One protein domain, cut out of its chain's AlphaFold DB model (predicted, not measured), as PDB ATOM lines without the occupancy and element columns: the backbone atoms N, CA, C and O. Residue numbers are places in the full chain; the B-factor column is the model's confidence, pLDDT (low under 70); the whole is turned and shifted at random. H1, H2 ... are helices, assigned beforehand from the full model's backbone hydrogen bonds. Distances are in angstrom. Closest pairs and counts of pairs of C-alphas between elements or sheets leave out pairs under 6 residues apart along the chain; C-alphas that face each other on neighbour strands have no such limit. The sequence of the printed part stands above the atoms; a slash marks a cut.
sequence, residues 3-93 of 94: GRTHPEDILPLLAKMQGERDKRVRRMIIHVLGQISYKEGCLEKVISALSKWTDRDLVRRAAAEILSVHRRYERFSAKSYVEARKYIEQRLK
ATOM      1  N   GLY A   3       6.734  34.936 -22.128       61.84
ATOM      2  CA  GLY A   3       7.493  34.185 -21.116       61.84
ATOM      3  C   GLY A   3       7.836  34.934 -19.816       61.84
ATOM      4  O   GLY A   3       8.419  34.333 -18.923       61.84
ATOM      5  N   ARG A   4       7.519  36.232 -19.694       70.62
ATOM      6  CA  ARG A   4       7.744  37.020 -18.463       70.62
ATOM      7  C   ARG A   4       6.459  37.563 -17.834       70.62
ATOM      8  O   ARG A   4       6.535  38.188 -16.788       70.62
ATOM      9  N   THR A   5       5.308  37.358 -18.473       80.31
ATOM     10  CA  THR A   5       4.006  37.899 -18.038       80.31
ATOM     11  C   THR A   5       3.010  36.805 -17.642       80.31
ATOM     12  O   THR A   5       1.954  37.118 -17.107       80.31
ATOM     13  N   HIS A   6       3.361  35.531 -17.862       88.94
ATOM     14  CA  HIS A   6       2.563  34.349 -17.504       88.94
ATOM     15  C   HIS A   6       3.390  33.382 -16.636       88.94
ATOM     16  O   HIS A   6       3.822  32.328 -17.101       88.94
ATOM     17  N   PRO A   7       3.702  33.754 -15.380       88.38
ATOM     18  CA  PRO A   7       4.514  32.927 -14.483       88.38
ATOM     19  C   PRO A   7       3.914  31.538 -14.220       88.38
ATOM     20  O   PRO A   7       4.659  30.580 -14.020       88.38
ATOM     21  N   GLU A   8       2.590  31.407 -14.246       90.81
ATOM     22  CA  GLU A   8       1.861  30.139 -14.116       90.81
ATOM     23  C   GLU A   8       2.339  29.037 -15.074       90.81
ATOM     24  O   GLU A   8       2.324  27.869 -14.691       90.81
ATOM     25  N   ASP A   9       2.842  29.395 -16.259       90.69
ATOM     26  CA  ASP A   9       3.310  28.429 -17.257       90.69
ATOM     27  C   ASP A   9       4.645  27.775 -16.855       90.69
ATOM     28  O   ASP A   9       4.928  26.636 -17.229       90.69
ATOM     29  N   ILE A  10       5.486  28.485 -16.091       92.06
ATOM     30  CA  ILE A  10       6.869  28.067 -15.808       92.06
ATOM     31  C   ILE A  10       7.111  27.714 -14.338       92.06
ATOM     32  O   ILE A  10       7.946  26.860 -14.039       92.06
ATOM     33  N   LEU A  11       6.368  28.317 -13.404       95.75
ATOM     34  CA  LEU A  11       6.523  28.067 -11.970       95.75
ATOM     35  C   LEU A  11       6.385  26.579 -11.585       95.75
ATOM     36  O   LEU A  11       7.210  26.122 -10.788       95.75
ATOM     37  N   PRO A  12       5.444  25.787 -12.148       95.81
ATOM     38  CA  PRO A  12       5.358  24.355 -11.855       95.81
ATOM     39  C   PRO A  12       6.601  23.572 -12.290       95.81
ATOM     40  O   PRO A  12       7.008  22.636 -11.604       95.81
ATOM     41  N   LEU A  13       7.225  23.956 -13.410       94.88
ATOM     42  CA  LEU A  13       8.452  23.318 -13.890       94.88
ATOM     43  C   LEU A  13       9.633  23.651 -12.974       94.88
ATOM     44  O   LEU A  13      10.340  22.747 -12.537       94.88
ATOM     45  N   LEU A  14       9.805  24.928 -12.618       96.44
ATOM     46  CA  LEU A  14      10.877  25.356 -11.711       96.44
ATOM     47  C   LEU A  14      10.745  24.708 -10.324       96.44
ATOM     48  O   LEU A  14      11.752  24.329  -9.731       96.44
ATOM     49  N   ALA A  15       9.515  24.507  -9.838       96.69
ATOM     50  CA  ALA A  15       9.253  23.844  -8.561       96.69
ATOM     51  C   ALA A  15       9.721  22.380  -8.539       96.69
ATOM     52  O   ALA A  15      10.227  21.920  -7.515       96.69
ATOM     53  N   LYS A  16       9.605  21.652  -9.660       96.44
ATOM     54  CA  LYS A  16      10.129  20.278  -9.787       96.44
ATOM     55  C   LYS A  16      11.658  20.234  -9.731       96.44
ATOM     56  O   LYS A  16      12.220  19.231  -9.312       96.44
ATOM     57  N   MET A  17      12.316  21.326 -10.112       95.31
ATOM     58  CA  MET A  17      13.776  21.442 -10.169       95.31
ATOM     59  C   MET A  17      14.386  22.053  -8.899       95.31
ATOM     60  O   MET A  17      15.597  22.244  -8.831       95.31
ATOM     61  N   GLN A  18      13.585  22.367  -7.873       94.44
ATOM     62  CA  GLN A  18      14.092  23.038  -6.669       94.44
ATOM     63  C   GLN A  18      15.144  22.210  -5.905       94.44
ATOM     64  O   GLN A  18      16.020  22.784  -5.269       94.44
ATOM     65  N   GLY A  19      15.089  20.874  -6.005       93.38
ATOM     66  CA  GLY A  19      16.040  19.950  -5.373       93.38
ATOM     67  C   GLY A  19      17.329  19.714  -6.167       93.38
ATOM     68  O   GLY A  19      18.170  18.921  -5.740       93.38
ATOM     69  N   GLU A  20      17.495  20.374  -7.317       95.75
ATOM     70  CA  GLU A  20      18.686  20.219  -8.147       95.75
ATOM     71  C   GLU A  20      19.947  20.689  -7.420       95.75
ATOM     72  O   GLU A  20      19.980  21.765  -6.809       95.75
ATOM     73  N   ARG A  21      21.005  19.876  -7.509       94.25
ATOM     74  CA  ARG A  21      22.301  20.141  -6.856       94.25
ATOM     75  C   ARG A  21      23.247  20.950  -7.736       94.25
ATOM     76  O   ARG A  21      24.166  21.590  -7.220       94.25
ATOM     77  N   ASP A  22      23.031  20.941  -9.051       97.44
ATOM     78  CA  ASP A  22      23.882  21.675  -9.977       97.44
ATOM     79  C   ASP A  22      23.774  23.193  -9.737       97.44
ATOM     80  O   ASP A  22      22.709  23.815  -9.805       97.44
ATOM     81  N   LYS A  23      24.923  23.820  -9.463       96.25
ATOM     82  CA  LYS A  23      25.001  25.249  -9.127       96.25
ATOM     83  C   LYS A  23      24.589  26.163 -10.284       96.25
ATOM     84  O   LYS A  23      24.219  27.313 -10.038       96.25
ATOM     85  N   ARG A  24      24.723  25.740 -11.545       96.94
ATOM     86  CA  ARG A  24      24.258  26.508 -12.715       96.94
ATOM     87  C   ARG A  24      22.739  26.433 -12.810       96.94
ATOM     88  O   ARG A  24      22.121  27.485 -12.960       96.94
ATOM     89  N   VAL A  25      22.149  25.253 -12.616       96.00
ATOM     90  CA  VAL A  25      20.687  25.074 -12.610       96.00
ATOM     91  C   VAL A  25      20.037  25.904 -11.506       96.00
ATOM     92  O   VAL A  25      19.144  26.704 -11.782       96.00
ATOM     93  N   ARG A  26      20.545  25.828 -10.270       97.50
ATOM     94  CA  ARG A  26      20.024  26.640  -9.153       97.50
ATOM     95  C   ARG A  26      20.107  28.144  -9.426       97.50
ATOM     96  O   ARG A  26      19.155  28.876  -9.167       97.50
ATOM     97  N   ARG A  27      21.231  28.615  -9.985       97.69
ATOM     98  CA  ARG A  27      21.402  30.029 -10.369       97.69
ATOM     99  C   ARG A  27      20.429  30.451 -11.465       97.69
ATOM    100  O   ARG A  27      19.887  31.549 -11.386       97.69
ATOM    101  N   MET A  28      20.196  29.592 -12.454       97.44
ATOM    102  CA  MET A  28      19.212  29.837 -13.505       97.44
ATOM    103  C   MET A  28      17.807  29.987 -12.911       97.44
ATOM    104  O   MET A  28      17.130  30.953 -13.245       97.44
ATOM    105  N   ILE A  29      17.395  29.097 -12.001       97.75
ATOM    106  CA  ILE A  29      16.085  29.182 -11.334       97.75
ATOM    107  C   ILE A  29      15.932  30.534 -10.624       97.75
ATOM    108  O   ILE A  29      14.968  31.253 -10.880       97.75
ATOM    109  N   ILE A  30      16.912  30.917  -9.798       98.31
ATOM    110  CA  ILE A  30      16.924  32.207  -9.083       98.31
ATOM    111  C   ILE A  30      16.800  33.383 -10.062       98.31
ATOM    112  O   ILE A  30      15.978  34.278  -9.864       98.31
ATOM    113  N   HIS A  31      17.587  33.366 -11.142       96.94
ATOM    114  CA  HIS A  31      17.586  34.436 -12.132       96.94
ATOM    115  C   HIS A  31      16.244  34.551 -12.863       96.94
ATOM    116  O   HIS A  31      15.709  35.649 -13.003       96.94
ATOM    117  N   VAL A  32      15.670  33.426 -13.301       96.25
ATOM    118  CA  VAL A  32      14.368  33.393 -13.979       96.25
ATOM    119  C   VAL A  32      13.270  33.944 -13.068       96.25
ATOM    120  O   VAL A  32      12.502  34.797 -13.508       96.25
ATOM    121  N   LEU A  33      13.237  33.534 -11.796       97.50
ATOM    122  CA  LEU A  33      12.260  34.031 -10.821       97.50
ATOM    123  C   LEU A  33      12.354  35.554 -10.640       97.50
ATOM    124  O   LEU A  33      11.327  36.230 -10.683       97.50
ATOM    125  N   GLY A  34      13.568  36.102 -10.526       97.44
ATOM    126  CA  GLY A  34      13.776  37.551 -10.454       97.44
ATOM    127  C   GLY A  34      13.337  38.291 -11.725       97.44
ATOM    128  O   GLY A  34      12.695  39.336 -11.654       97.44
ATOM    129  N   GLN A  35      13.625  37.749 -12.911       95.62
ATOM    130  CA  GLN A  35      13.252  38.383 -14.189       95.62
ATOM    131  C   GLN A  35      11.745  38.364 -14.474       95.62
ATOM    132  O   GLN A  35      11.256  39.173 -15.265       95.62
ATOM    133  N   ILE A  36      11.017  37.439 -13.860       95.62
ATOM    134  CA  ILE A  36       9.561  37.357 -13.942       95.62
ATOM    135  C   ILE A  36       8.915  38.308 -12.926       95.62
ATOM    136  O   ILE A  36       7.956  39.001 -13.258       95.62
ATOM    137  N   SER A  37       9.441  38.378 -11.701       96.94
ATOM    138  CA  SER A  37       8.760  39.022 -10.570       96.94
ATOM    139  C   SER A  37       8.503  40.520 -10.734       96.94
ATOM    140  O   SER A  37       7.515  41.015 -10.205       96.94
ATOM    141  N   TYR A  38       9.359  41.247 -11.463       95.31
ATOM    142  CA  TYR A  38       9.223  42.703 -11.603       95.31
ATOM    143  C   TYR A  38       8.122  43.141 -12.580       95.31
ATOM    144  O   TYR A  38       7.835  44.335 -12.693       95.31
ATOM    145  N   LYS A  39       7.507  42.196 -13.299       95.50
ATOM    146  CA  LYS A  39       6.382  42.453 -14.203       95.50
ATOM    147  C   LYS A  39       5.058  42.559 -13.449       95.50
ATOM    148  O   LYS A  39       4.905  42.061 -12.337       95.50
ATOM    149  N   GLU A  40       4.097  43.228 -14.077       94.56
ATOM    150  CA  GLU A  40       2.772  43.475 -13.509       94.56
ATOM    151  C   GLU A  40       2.071  42.172 -13.104       94.56
ATOM    152  O   GLU A  40       2.074  41.192 -13.850       94.56
ATOM    153  N   GLY A  41       1.554  42.138 -11.869       94.69
ATOM    154  CA  GLY A  41       0.882  40.981 -11.266       94.69
ATOM    155  C   GLY A  41       1.742  39.721 -11.078       94.69
ATOM    156  O   GLY A  41       1.219  38.678 -10.679       94.69
ATOM    157  N   CYS A  42       3.042  39.767 -11.390       96.62
ATOM    158  CA  CYS A  42       3.899  38.582 -11.371       96.62
ATOM    159  C   CYS A  42       4.538  38.330 -10.003       96.62
ATOM    160  O   CYS A  42       4.710  37.168  -9.632       96.62
ATOM    161  N   LEU A  43       4.853  39.380  -9.236       97.31
ATOM    162  CA  LEU A  43       5.438  39.238  -7.899       97.31
ATOM    163  C   LEU A  43       4.559  38.357  -7.003       97.31
ATOM    164  O   LEU A  43       5.043  37.402  -6.399       97.31
ATOM    165  N   GLU A  44       3.259  38.635  -6.943       96.56
ATOM    166  CA  GLU A  44       2.312  37.932  -6.082       96.56
ATOM    167  C   GLU A  44       2.257  36.437  -6.400       96.56
ATOM    168  O   GLU A  44       2.303  35.608  -5.488       96.56
ATOM    169  N   LYS A  45       2.225  36.098  -7.694       96.81
ATOM    170  CA  LYS A  45       2.207  34.716  -8.186       96.81
ATOM    171  C   LYS A  45       3.514  33.987  -7.864       96.81
ATOM    172  O   LYS A  45       3.479  32.867  -7.355       96.81
ATOM    173  N   VAL A  46       4.661  34.632  -8.100       97.44
ATOM    174  CA  VAL A  46       5.990  34.072  -7.801       97.44
ATOM    175  C   VAL A  46       6.142  33.792  -6.307       97.44
ATOM    176  O   VAL A  46       6.511  32.684  -5.926       97.44
ATOM    177  N   ILE A  47       5.802  34.752  -5.446       97.81
ATOM    178  CA  ILE A  47       5.908  34.587  -3.990       97.81
ATOM    179  C   ILE A  47       4.913  33.545  -3.465       97.81
ATOM    180  O   ILE A  47       5.263  32.758  -2.588       97.81
ATOM    181  N   SER A  48       3.700  33.478  -4.028       96.88
ATOM    182  CA  SER A  48       2.722  32.435  -3.687       96.88
ATOM    183  C   SER A  48       3.197  31.026  -4.060       96.88
ATOM    184  O   SER A  48       2.859  30.063  -3.369       96.88
ATOM    185  N   ALA A  49       3.979  30.882  -5.132       96.88
ATOM    186  CA  ALA A  49       4.617  29.614  -5.464       96.88
ATOM    187  C   ALA A  49       5.785  29.310  -4.517       96.88
ATOM    188  O   ALA A  49       5.835  28.214  -3.963       96.88
ATOM    189  N   LEU A  50       6.678  30.279  -4.285       97.31
ATOM    190  CA  LEU A  50       7.854  30.114  -3.424       97.31
ATOM    191  C   LEU A  50       7.501  29.767  -1.974       97.31
ATOM    192  O   LEU A  50       8.231  29.002  -1.349       97.31
ATOM    193  N   SER A  51       6.375  30.249  -1.439       96.06
ATOM    194  CA  SER A  51       5.950  29.891  -0.078       96.06
ATOM    195  C   SER A  51       5.675  28.389   0.093       96.06
ATOM    196  O   SER A  51       5.788  27.864   1.201       96.06
ATOM    197  N   LYS A  52       5.373  27.686  -1.005       96.00
ATOM    198  CA  LYS A  52       5.101  26.240  -1.043       96.00
ATOM    199  C   LYS A  52       6.352  25.396  -1.314       96.00
ATOM    200  O   LYS A  52       6.263  24.172  -1.307       96.00
ATOM    201  N   TRP A  53       7.494  26.018  -1.608       96.31
ATOM    202  CA  TRP A  53       8.741  25.307  -1.899       96.31
ATOM    203  C   TRP A  53       9.414  24.844  -0.604       96.31
ATOM    204  O   TRP A  53       9.349  25.520   0.423       96.31
ATOM    205  N   THR A  54      10.056  23.679  -0.651       96.38
ATOM    206  CA  THR A  54      10.708  23.035   0.497       96.38
ATOM    207  C   THR A  54      12.186  23.406   0.618       96.38
ATOM    208  O   THR A  54      12.708  23.437   1.731       96.38
ATOM    209  N   ASP A  55      12.863  23.747  -0.484       96.62
ATOM    210  CA  ASP A  55      14.258  24.205  -0.458       96.62
ATOM    211  C   ASP A  55      14.358  25.660   0.037       96.62
ATOM    212  O   ASP A  55      14.288  26.620  -0.737       96.62
ATOM    213  N   ARG A  56      14.517  25.829   1.356       95.12
ATOM    214  CA  ARG A  56      14.544  27.149   2.007       95.12
ATOM    215  C   ARG A  56      15.739  28.015   1.602       95.12
ATOM    216  O   ARG A  56      15.570  29.222   1.449       95.12
ATOM    217  N   ASP A  57      16.913  27.434   1.334       95.81
ATOM    218  CA  ASP A  57      18.058  28.219   0.842       95.81
ATOM    219  C   ASP A  57      17.787  28.772  -0.565       95.81
ATOM    220  O   ASP A  57      18.076  29.943  -0.830       95.81
ATOM    221  N   LEU A  58      17.183  27.974  -1.454       97.25
ATOM    222  CA  LEU A  58      16.785  28.441  -2.783       97.25
ATOM    223  C   LEU A  58      15.739  29.555  -2.690       97.25
ATOM    224  O   LEU A  58      15.891  30.577  -3.360       97.25
ATOM    225  N   VAL A  59      14.722  29.383  -1.839       97.75
ATOM    226  CA  VAL A  59      13.666  30.383  -1.604       97.75
ATOM    227  C   VAL A  59      14.264  31.700  -1.110       97.75
ATOM    228  O   VAL A  59      13.993  32.750  -1.696       97.75
ATOM    229  N   ARG A  60      15.136  31.656  -0.098       97.56
ATOM    230  CA  ARG A  60      15.802  32.843   0.456       97.56
ATOM    231  C   ARG A  60      16.659  33.561  -0.589       97.56
ATOM    232  O   ARG A  60      16.595  34.786  -0.712       97.56
ATOM    233  N   ARG A  61      17.443  32.819  -1.382       98.00
ATOM    234  CA  ARG A  61      18.260  33.398  -2.467       98.00
ATOM    235  C   ARG A  61      17.404  33.985  -3.587       98.00
ATOM    236  O   ARG A  61      17.747  35.042  -4.109       98.00
ATOM    237  N   ALA A  62      16.303  33.328  -3.943       98.19
ATOM    238  CA  ALA A  62      15.358  33.836  -4.928       98.19
ATOM    239  C   ALA A  62      14.702  35.138  -4.449       98.19
ATOM    240  O   ALA A  62      14.671  36.105  -5.202       98.19
ATOM    241  N   ALA A  63      14.262  35.206  -3.189       98.25
ATOM    242  CA  ALA A  63      13.720  36.427  -2.595       98.25
ATOM    243  C   ALA A  63      14.732  37.588  -2.633       98.25
ATOM    244  O   ALA A  63      14.376  38.708  -3.002       98.25
ATOM    245  N   ALA A  64      16.006  37.315  -2.334       98.31
ATOM    246  CA  ALA A  64      17.068  38.316  -2.424       98.31
ATOM    247  C   ALA A  64      17.290  38.812  -3.868       98.31
ATOM    248  O   ALA A  64      17.410  40.018  -4.093       98.31
ATOM    249  N   GLU A  65      17.299  37.911  -4.858       98.50
ATOM    250  CA  GLU A  65      17.431  38.297  -6.271       98.50
ATOM    251  C   GLU A  65      16.209  39.076  -6.773       98.50
ATOM    252  O   GLU A  65      16.374  40.058  -7.492       98.50
ATOM    253  N   ILE A  66      14.994  38.706  -6.357       98.38
ATOM    254  CA  ILE A  66      13.767  39.457  -6.666       98.38
ATOM    255  C   ILE A  66      13.919  40.912  -6.202       98.38
ATOM    256  O   ILE A  66      13.728  41.834  -6.995       98.38
ATOM    257  N   LEU A  67      14.349  41.143  -4.959       98.44
ATOM    258  CA  LEU A  67      14.584  42.498  -4.448       98.44
ATOM    259  C   LEU A  67      15.687  43.237  -5.216       98.44
ATOM    260  O   LEU A  67      15.527  44.412  -5.548       98.44
ATOM    261  N   SER A  68      16.780  42.547  -5.548       98.31
ATOM    262  CA  SER A  68      17.856  43.084  -6.389       98.31
ATOM    263  C   SER A  68      17.346  43.521  -7.769       98.31
ATOM    264  O   SER A  68      17.711  44.591  -8.260       98.31
ATOM    265  N   VAL A  69      16.475  42.732  -8.404       97.75
ATOM    266  CA  VAL A  69      15.865  43.068  -9.699       97.75
ATOM    267  C   VAL A  69      14.918  44.262  -9.576       97.75
ATOM    268  O   VAL A  69      15.041  45.188 -10.375       97.75
ATOM    269  N   HIS A  70      14.044  44.302  -8.566       97.88
ATOM    270  CA  HIS A  70      13.157  45.453  -8.336       97.88
ATOM    271  C   HIS A  70      13.938  46.746  -8.077       97.88
ATOM    272  O   HIS A  70      13.509  47.815  -8.498       97.88
ATOM    273  N   ARG A  71      15.109  46.658  -7.433       97.50
ATOM    274  CA  ARG A  71      16.000  47.809  -7.253       97.50
ATOM    275  C   ARG A  71      16.673  48.233  -8.560       97.50
ATOM    276  O   ARG A  71      16.719  49.416  -8.871       97.50
ATOM    277  N   ARG A  72      17.195  47.281  -9.343       97.25
ATOM    278  CA  ARG A  72      17.861  47.567 -10.631       97.25
ATOM    279  C   ARG A  72      16.901  48.122 -11.679       97.25
ATOM    280  O   ARG A  72      17.282  48.990 -12.458       97.25
ATOM    281  N   TYR A  73      15.671  47.619 -11.707       95.50
ATOM    282  CA  TYR A  73      14.636  48.026 -12.651       95.50
ATOM    283  C   TYR A  73      13.572  48.893 -11.985       95.50
ATOM    284  O   TYR A  73      12.415  48.827 -12.380       95.50
ATOM    285  N   GLU A  74      13.928  49.704 -10.988       94.31
ATOM    286  CA  GLU A  74      12.967  50.490 -10.198       94.31
ATOM    287  C   GLU A  74      12.036  51.346 -11.072       94.31
ATOM    288  O   GLU A  74      10.835  51.385 -10.839       94.31
ATOM    289  N   ARG A  75      12.560  51.926 -12.160       95.31
ATOM    290  CA  ARG A  75      11.781  52.725 -13.129       95.31
ATOM    291  C   ARG A  75      10.813  51.918 -14.006       95.31
ATOM    292  O   ARG A  75       9.976  52.510 -14.676       95.31
ATOM    293  N   PHE A  76      10.956  50.595 -14.055       93.06
ATOM    294  CA  PHE A  76      10.197  49.695 -14.936       93.06
ATOM    295  C   PHE A  76       9.447  48.596 -14.178       93.06
ATOM    296  O   PHE A  76       8.739  47.796 -14.792       93.06
ATOM    297  N   SER A  77       9.667  48.492 -12.870       95.69
ATOM    298  CA  SER A  77       9.067  47.464 -12.034       95.69
ATOM    299  C   SER A  77       7.639  47.854 -11.712       95.69
ATOM    300  O   SER A  77       7.375  48.989 -11.333       95.69
ATOM    301  N   ALA A  78       6.721  46.897 -11.809       96.00
ATOM    302  CA  ALA A  78       5.316  47.138 -11.487       96.00
ATOM    303  C   ALA A  78       5.083  47.464 -10.001       96.00
ATOM    304  O   ALA A  78       4.065  48.043  -9.645       96.00
ATOM    305  N   LYS A  79       6.030  47.084  -9.136       96.88
ATOM    306  CA  LYS A  79       6.112  47.537  -7.747       96.88
ATOM    307  C   LYS A  79       7.488  48.118  -7.475       96.88
ATOM    308  O   LYS A  79       8.491  47.547  -7.920       96.88
ATOM    309  N   SER A  80       7.534  49.176  -6.677       97.75
ATOM    310  CA  SER A  80       8.782  49.720  -6.145       97.75
ATOM    311  C   SER A  80       9.524  48.686  -5.292       97.75
ATOM    312  O   SER A  80       8.950  47.703  -4.809       97.75
ATOM    313  N   TYR A  81      10.815  48.927  -5.055       97.75
ATOM    314  CA  TYR A  81      11.618  48.099  -4.154       97.75
ATOM    315  C   TYR A  81      10.990  47.983  -2.755       97.75
ATOM    316  O   TYR A  81      10.951  46.896  -2.180       97.75
ATOM    317  N   VAL A  82      10.476  49.092  -2.215       97.75
ATOM    318  CA  VAL A  82       9.889  49.144  -0.867       97.75
ATOM    319  C   VAL A  82       8.618  48.300  -0.787       97.75
ATOM    320  O   VAL A  82       8.455  47.525   0.157       97.75
ATOM    321  N   GLU A  83       7.741  48.402  -1.784       97.94
ATOM    322  CA  GLU A  83       6.521  47.594  -1.859       97.94
ATOM    323  C   GLU A  83       6.836  46.108  -2.022       97.94
ATOM    324  O   GLU A  83       6.249  45.277  -1.327       97.94
ATOM    325  N   ALA A  84       7.790  45.768  -2.895       97.88
ATOM    326  CA  ALA A  84       8.219  44.389  -3.091       97.88
ATOM    327  C   ALA A  84       8.818  43.802  -1.806       97.88
ATOM    328  O   ALA A  84       8.438  42.704  -1.403       97.88
ATOM    329  N   ARG A  85       9.687  44.552  -1.115       97.88
ATOM    330  CA  ARG A  85      10.268  44.151   0.174       97.88
ATOM    331  C   ARG A  85       9.193  43.885   1.213       97.88
ATOM    332  O   ARG A  85       9.149  42.787   1.762       97.88
ATOM    333  N   LYS A  86       8.288  44.844   1.411       97.75
ATOM    334  CA  LYS A  86       7.177  44.706   2.358       97.75
ATOM    335  C   LYS A  86       6.324  43.475   2.042       97.75
ATOM    336  O   LYS A  86       5.960  42.734   2.949       97.75
ATOM    337  N   TYR A  87       6.025  43.236   0.765       97.31
ATOM    338  CA  TYR A  87       5.223  42.088   0.345       97.31
ATOM    339  C   TYR A  87       5.925  40.748   0.619       97.31
ATOM    340  O   TYR A  87       5.305  39.818   1.138       97.31
ATOM    341  N   ILE A  88       7.221  40.650   0.311       96.75
ATOM    342  CA  ILE A  88       8.033  39.449   0.551       96.75
ATOM    343  C   ILE A  88       8.139  39.153   2.048       96.75
ATOM    344  O   ILE A  88       7.855  38.030   2.466       96.75
ATOM    345  N   GLU A  89       8.467  40.159   2.860       95.56
ATOM    346  CA  GLU A  89       8.577  40.040   4.321       95.56
ATOM    347  C   GLU A  89       7.260  39.596   4.972       95.56
ATOM    348  O   GLU A  89       7.269  38.912   5.988       95.56
ATOM    349  N   GLN A  90       6.106  39.948   4.405       95.06
ATOM    350  CA  GLN A  90       4.810  39.514   4.934       95.06
ATOM    351  C   GLN A  90       4.461  38.061   4.590       95.06
ATOM    352  O   GLN A  90       3.640  37.459   5.279       95.06
ATOM    353  N   ARG A  91       5.028  37.506   3.512       94.94
ATOM    354  CA  ARG A  91       4.589  36.228   2.921       94.94
ATOM    355  C   ARG A  91       5.598  35.092   3.043       94.94
ATOM    356  O   ARG A  91       5.184  33.940   3.001       94.94
ATOM    357  N   LEU A  92       6.886  35.408   3.162       90.06
ATOM    358  CA  LEU A  92       7.979  34.436   3.279       90.06
ATOM    359  C   LEU A  92       8.672  34.496   4.644       90.06
ATOM    360  O   LEU A  92       9.838  34.130   4.732       90.06
ATOM    361  N   LYS A  93       7.984  34.968   5.694       73.62
ATOM    362  CA  LYS A  93       8.490  34.851   7.068       73.62
ATOM    363  C   LYS A  93       8.883  33.395   7.336       73.62
ATOM    364  O   LYS A  93       8.029  32.515   7.234       73.62
TER     365      LYS A  93
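What this domain is: This is residues 3 to 93 of the 94 residues of the protein "HEAT repeat domain-containing protein" of Proteobacteria bacterium (UniProt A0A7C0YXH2). A compact, rounded cluster of helices: H2, H4, H5 and H3 make a ring in which each touches the next, with the two longest, H2 and H4, crossed, and H5 folded back along H4. The short H1 sits at one side, near H2 and H3. The printed part has 91 residues with five named helices, H1 to H5 in chain order, and no named strand; the class is all helix. The radius of gyration of the C-alphas is 12.0 A, and the spans are 34 by 28 by 20 A.

Where its parts are: H1 is residues 11 to 16, 8.9 A long, from C-alpha 11 at (6.523, 28.067, -11.970). H2 is residues 23 to 37, 21.3 A. H3 is residues 42 to 50, 12.3 A. H4 is residues 56 to 72, 24.2 A, from C-alpha 56 at (14.544, 27.149, 2.007). H5 is residues 81 to 91, 15.5 A, to C-alpha 91 at (4.589, 36.228, 2.921).

How they stand to each other: H1 is close to but not clearly touching H2, C-alphas of Leu 14 and Ile 29 closest at 6.5 A. H2 touches H4 at a steep tilt of 49 degrees, the same way, closest C-alphas Gly 34 and Ile 66, 4.2 A. H2 and H3 form a hairpin; H2 touches H3 with residues 33 to 37 alone, closest C-alphas Ser 37 and Leu 43, 4.3 A. H3 touches H5 at a shallow tilt of 31 degrees, closest C-alphas Ile 47 and Ile 88, 7.0 A. H4 and H5 form a hairpin, closest C-alphas His 70 and Tyr 81, 5.2 A. H1 is apart from H4 and H5. In H1 to H5 every O i to N i+4 pair is within hydrogen-bond range.

The domain as a whole: The farthest C-alphas, of Arg 21 and Arg 75, are 34.8 A apart. The printed part has no cut and no long link. Mean pLDDT of the printed part is 95.1; residue 3 is under 70.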